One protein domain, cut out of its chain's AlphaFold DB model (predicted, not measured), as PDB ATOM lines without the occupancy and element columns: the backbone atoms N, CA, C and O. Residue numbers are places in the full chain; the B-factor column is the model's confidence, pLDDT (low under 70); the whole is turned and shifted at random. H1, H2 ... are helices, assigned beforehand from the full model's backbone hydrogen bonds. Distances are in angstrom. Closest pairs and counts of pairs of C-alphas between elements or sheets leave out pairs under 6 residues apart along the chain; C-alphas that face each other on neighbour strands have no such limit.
ATOM      1  N   ALA A 125      19.648 -35.753  25.559       98.38
ATOM      2  CA  ALA A 125      19.599 -35.014  26.820       98.38
ATOM      3  C   ALA A 125      20.961 -34.399  27.179       98.38
ATOM      4  O   ALA A 125      21.043 -33.224  27.526       98.38
ATOM      5  N   LYS A 126      22.049 -35.161  27.012       98.38
ATOM      6  CA  LYS A 126      23.416 -34.678  27.238       98.38
ATOM      7  C   LYS A 126      23.777 -33.503  26.327       98.38
ATOM      8  O   LYS A 126      24.374 -32.540  26.797       98.38
ATOM      9  N   TYR A 127      23.468 -33.585  25.035       98.38
ATOM     10  CA  TYR A 127      23.769 -32.494  24.106       98.38
ATOM     11  C   TYR A 127      22.892 -31.271  24.352       98.38
ATOM     12  O   TYR A 127      23.402 -30.161  24.270       98.38
ATOM     13  N   ARG A 128      21.624 -31.458  24.734       98.44
ATOM     14  CA  ARG A 128      20.751 -30.354  25.154       98.44
ATOM     15  C   ARG A 128      21.298 -29.633  26.384       98.44
ATOM     16  O   ARG A 128      21.382 -28.416  26.362       98.44
ATOM     17  N   ALA A 129      21.738 -30.363  27.408       98.12
ATOM     18  CA  ALA A 129      22.355 -29.758  28.592       98.12
ATOM     19  C   ALA A 129      23.595 -28.925  28.236       98.12
ATOM     20  O   ALA A 129      23.722 -27.786  28.670       98.12
ATOM     21  N   LYS A 130      24.466 -29.463  27.374       98.19
ATOM     22  CA  LYS A 130      25.647 -28.739  26.885       98.19
ATOM     23  C   LYS A 130      25.303 -27.507  26.053       98.19
ATOM     24  O   LYS A 130      26.031 -26.526  26.110       98.19
ATOM     25  N   ALA A 131      24.243 -27.576  25.249       98.19
ATOM     26  CA  ALA A 131      23.783 -26.437  24.466       98.19
ATOM     27  C   ALA A 131      23.292 -25.313  25.387       98.19
ATOM     28  O   ALA A 131      23.759 -24.192  25.249       98.19
ATOM     29  N   MET A 132      22.468 -25.637  26.389       98.06
ATOM     30  CA  MET A 132      21.998 -24.658  27.378       98.06
ATOM     31  C   MET A 132      23.154 -24.033  28.173       98.06
ATOM     32  O   MET A 132      23.168 -22.829  28.397       98.06
ATOM     33  N   GLU A 133      24.154 -24.827  28.567       96.88
ATOM     34  CA  GLU A 133      25.359 -24.315  29.234       96.88
ATOM     35  C   GLU A 133      26.136 -23.343  28.331       96.88
ATOM     36  O   GLU A 133      26.560 -22.277  28.776       96.88
ATOM     37  N   ALA A 134      26.292 -23.678  27.048       97.69
ATOM     38  CA  ALA A 134      26.969 -22.815  26.085       97.69
ATOM     39  C   ALA A 134      26.195 -21.511  25.820       97.69
ATOM     40  O   ALA A 134      26.813 -20.451  25.757       97.69
ATOM     41  N   GLU A 135      24.869 -21.582  25.694       96.94
ATOM     42  CA  GLU A 135      23.992 -20.416  25.536       96.94
ATOM     43  C   GLU A 135      24.096 -19.482  26.742       96.94
ATOM     44  O   GLU A 135      24.356 -18.292  26.574       96.94
ATOM     45  N   PHE A 136      24.011 -20.030  27.956       96.19
ATOM     46  CA  PHE A 136      24.169 -19.260  29.186       96.19
ATOM     47  C   PHE A 136      25.538 -18.568  29.269       96.19
ATOM     48  O   PHE A 136      25.630 -17.382  29.588       96.19
ATOM     49  N   MET A 137      26.620 -19.280  28.941       95.38
ATOM     50  CA  MET A 137      27.965 -18.698  28.931       95.38
ATOM     51  C   MET A 137      28.116 -17.603  27.869       95.38
ATOM     52  O   MET A 137      28.767 -16.589  28.126       95.38
ATOM     53  N   ALA A 138      27.512 -17.781  26.692       96.88
ATOM     54  CA  ALA A 138      27.514 -16.772  25.639       96.88
ATOM     55  C   ALA A 138      26.746 -15.512  26.063       96.88
ATOM     56  O   ALA A 138      27.243 -14.402  25.874       96.88
ATOM     57  N   GLU A 139      25.579 -15.672  26.689       95.00
ATOM     58  CA  GLU A 139      24.794 -14.559  27.222       95.00
ATOM     59  C   GLU A 139      25.554 -13.814  28.324       95.00
ATOM     60  O   GLU A 139      25.665 -12.586  28.282       95.00
ATOM     61  N   LYS A 140      26.180 -14.547  29.255       93.19
ATOM     62  CA  LYS A 140      27.024 -13.967  30.308       93.19
ATOM     63  C   LYS A 140      28.161 -13.123  29.727       93.19
ATOM     64  O   LYS A 140      28.379 -12.000  30.178       93.19
ATOM     65  N   LEU A 141      28.864 -13.631  28.712       94.50
ATOM     66  CA  LEU A 141      29.924 -12.883  28.029       94.50
ATOM     67  C   LEU A 141      29.379 -11.659  27.287       94.50
ATOM     68  O   LEU A 141      29.999 -10.599  27.327       94.50
ATOM     69  N   ALA A 142      28.215 -11.768  26.646       95.75
ATOM     70  CA  ALA A 142      27.587 -10.643  25.962       95.75
ATOM     71  C   ALA A 142      27.217  -9.513  26.938       95.75
ATOM     72  O   ALA A 142      27.442  -8.342  26.634       95.75
ATOM     73  N   VAL A 143      26.685  -9.848  28.117       94.06
ATOM     74  CA  VAL A 143      26.419  -8.872  29.187       94.06
ATOM     75  C   VAL A 143      27.720  -8.257  29.697       94.06
ATOM     76  O   VAL A 143      27.794  -7.040  29.852       94.06
ATOM     77  N   TRP A 144      28.757  -9.072  29.902       93.00
ATOM     78  CA  TRP A 144      30.066  -8.596  30.346       93.00
ATOM     79  C   TRP A 144      30.665  -7.568  29.376       93.00
ATOM     80  O   TRP A 144      31.078  -6.492  29.801       93.00
ATOM     81  N   ILE A 145      30.630  -7.853  28.069       95.31
ATOM     82  CA  ILE A 145      31.089  -6.926  27.022       95.31
ATOM     83  C   ILE A 145      30.301  -5.613  27.083       95.31
ATOM     84  O   ILE A 145      30.903  -4.545  27.129       95.31
ATOM     85  N   LYS A 146      28.964  -5.677  27.178       95.88
ATOM     86  CA  LYS A 146      28.118  -4.476  27.271       95.88
ATOM     87  C   LYS A 146      28.445  -3.613  28.492       95.88
ATOM     88  O   LYS A 146      28.481  -2.395  28.375       95.88
ATOM     89  N   LEU A 147      28.665  -4.217  29.660       93.94
ATOM     90  CA  LEU A 147      29.014  -3.473  30.877       93.94
ATOM     91  C   LEU A 147      30.397  -2.826  30.769       93.94
ATOM     92  O   LEU A 147      30.576  -1.682  31.188       93.94
ATOM     93  N   LYS A 148      31.347  -3.522  30.144       93.50
ATOM     94  CA  LYS A 148      32.676  -2.979  29.868       93.50
ATOM     95  C   LYS A 148      32.614  -1.780  28.919       93.50
ATOM     96  O   LYS A 148      33.267  -0.773  29.178       93.50
ATOM     97  N   ASP A 149      31.784  -1.848  27.878       95.81
ATOM     98  CA  ASP A 149      31.561  -0.735  26.942       95.81
ATOM     99  C   ASP A 149      30.939   0.496  27.630       95.81
ATOM    100  O   ASP A 149      31.154   1.628  27.198       95.81
ATOM    101  N   LEU A 150      30.211   0.294  28.734       95.31
ATOM    102  CA  LEU A 150      29.662   1.362  29.580       95.31
ATOM    103  C   LEU A 150      30.665   1.910  30.613       95.31
ATOM    104  O   LEU A 150      30.321   2.814  31.372       95.31
ATOM    105  N   GLY A 151      31.897   1.393  30.647       94.81
ATOM    106  CA  GLY A 151      32.953   1.846  31.554       94.81
ATOM    107  C   GLY A 151      32.873   1.268  32.969       94.81
ATOM    108  O   GLY A 151      33.521   1.801  33.869       94.81
ATOM    109  N   VAL A 152      32.100   0.198  33.183       94.19
ATOM    110  CA  VAL A 152      32.052  -0.502  34.474       94.19
ATOM    111  C   VAL A 152      33.363  -1.282  34.672       94.19
ATOM    112  O   VAL A 152      33.772  -2.009  33.761       94.19
ATOM    113  N   PRO A 153      34.048  -1.145  35.822       92.19
ATOM    114  CA  PRO A 153      35.296  -1.855  36.079       92.19
ATOM    115  C   PRO A 153      35.059  -3.357  36.312       92.19
ATOM    116  O   PRO A 153      34.027  -3.777  36.840       92.19
ATOM    117  N   ASP A 154      36.030  -4.181  35.907       87.81
ATOM    118  CA  ASP A 154      35.883  -5.643  35.832       87.81
ATOM    119  C   ASP A 154      35.516  -6.281  37.200       87.81
ATOM    120  O   ASP A 154      34.745  -7.242  37.246       87.81
ATOM    121  N   ASP A 155      35.977  -5.709  38.321       89.88
ATOM    122  CA  ASP A 155      35.712  -6.192  39.686       89.88
ATOM    123  C   ASP A 155      34.265  -5.971  40.163       89.88
ATOM    124  O   ASP A 155      33.782  -6.667  41.062       89.88
ATOM    125  N   GLU A 156      33.559  -5.002  39.580       87.00
ATOM    126  CA  GLU A 156      32.142  -4.742  39.847       87.00
ATOM    127  C   GLU A 156      31.243  -5.650  38.996       87.00
ATOM    128  O   GLU A 156      30.217  -6.148  39.471       87.00
ATOM    129  N   ILE A 157      31.671  -5.955  37.767       87.62
ATOM    130  CA  ILE A 157      30.968  -6.884  36.876       87.62
ATOM    131  C   ILE A 157      31.012  -8.312  37.439       87.62
ATOM    132  O   ILE A 157      29.986  -8.995  37.467       87.62
ATOM    133  N   GLU A 158      32.168  -8.761  37.934       85.62
ATOM    134  CA  GLU A 158      32.318 -10.094  38.539       85.62
ATOM    135  C   GLU A 158      31.458 -10.282  39.794       85.62
ATOM    136  O   GLU A 158      30.915 -11.365  40.003       85.62
ATOM    137  N   ARG A 159      31.280  -9.228  40.603       85.31
ATOM    138  CA  ARG A 159      30.405  -9.254  41.789       85.31
ATOM    139  C   ARG A 159      28.915  -9.275  41.442       85.31
ATOM    140  O   ARG A 159      28.117  -9.744  42.250       85.31
ATOM    141  N   SER A 160      28.549  -8.752  40.274       79.62
ATOM    142  CA  SER A 160      27.153  -8.582  39.849       79.62
ATOM    143  C   SER A 160      26.622  -9.763  39.034       79.62
ATOM    144  O   SER A 160      25.411  -9.977  38.975       79.62
ATOM    145  N   LEU A 161      27.502 -10.539  38.397       79.00
ATOM    146  CA  LEU A 161      27.112 -11.722  37.637       79.00
ATOM    147  C   LEU A 161      27.039 -12.951  38.556       79.00
ATOM    148  O   LEU A 161      28.004 -13.224  39.269       79.00
ATOM    149  N   PRO A 162      25.953 -13.744  38.513       71.38
ATOM    150  CA  PRO A 162      25.833 -14.929  39.350       71.38
ATOM    151  C   PRO A 162      27.003 -15.909  39.136       71.38
ATOM    152  O   PRO A 162      27.412 -16.209  38.000       71.38
ATOM    153  N   SER A 163      27.549 -16.372  40.262       65.25
ATOM    154  CA  SER A 163      28.579 -17.409  40.363       65.25
ATOM    155  C   SER A 163      27.968 -18.789  40.093       65.25
ATOM    156  O   SER A 163      26.844 -19.048  40.523       65.25
ATOM    157  N   LEU A 164      28.704 -19.646  39.376       55.06
ATOM    158  CA  LEU A 164      28.344 -21.047  39.102       55.06
ATOM    159  C   LEU A 164      28.363 -21.911  40.369       55.06
ATOM    160  O   LEU A 164      29.277 -21.699  41.199       55.06
TER     161      LEU A 164
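AT A GLANCE: This is residues 125 to 164 of the 164 residues of the protein "BED-type domain-containing protein" of Phytophthora infestans (strain T30-4) (UniProt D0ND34). One long helix, H1, makes nearly the whole length of a rod, and at its far end the chain turns and folds back as a short helix, H2, set obliquely over the last part of H1. The first part of H1, residues 125 to 139, sticks out free, and after H2 a short tail of residues 161 to 164 ends the chain. The printed part has 40 residues with two named helices, H1 then H2 along the chain, and no named strand; the class is all helix. The whole is loose, with a radius of gyration of the C-alphas of 12.4 A, and spans 39 by 17 by 8 A.

IN THESE COORDINATES: H1 covers residues 125 to 149 and measures 36.3 A from first to last C-alpha. It begins at C-alpha 125 at (19.599, -35.014, 26.820) and ends at C-alpha 149 at (31.561, -0.735, 26.942). H2 covers residues 154 to 160, 10.0 A from first to last C-alpha, and ends at C-alpha 160 at (27.153, -8.582, 39.849).

HOW THE PARTS SIT: H1 only just touches H2, with 3 pairs of C-alphas within 8 A, and does so with residues 144 to 148 alone. The closest C-alphas of the two helices are those of Trp 144 and Ile 157, 6.8 A apart. Their lines stand at a steep tilt of 54 degrees, and they run opposite ways. Their centres are 16.7 A apart. In H1 every O i to N i+4 pair is within hydrogen-bond range; in H2 2 of 3 are.

THE WHOLE: The two C-alphas farthest apart are those of Ala 125 and Gly 151, at 39.5 A. The printed part has no cut, and the link from H1 to H2, 4 residues, is tight. The mean pLDDT of the printed part is 91.4; residues 163 to 164 are under 70.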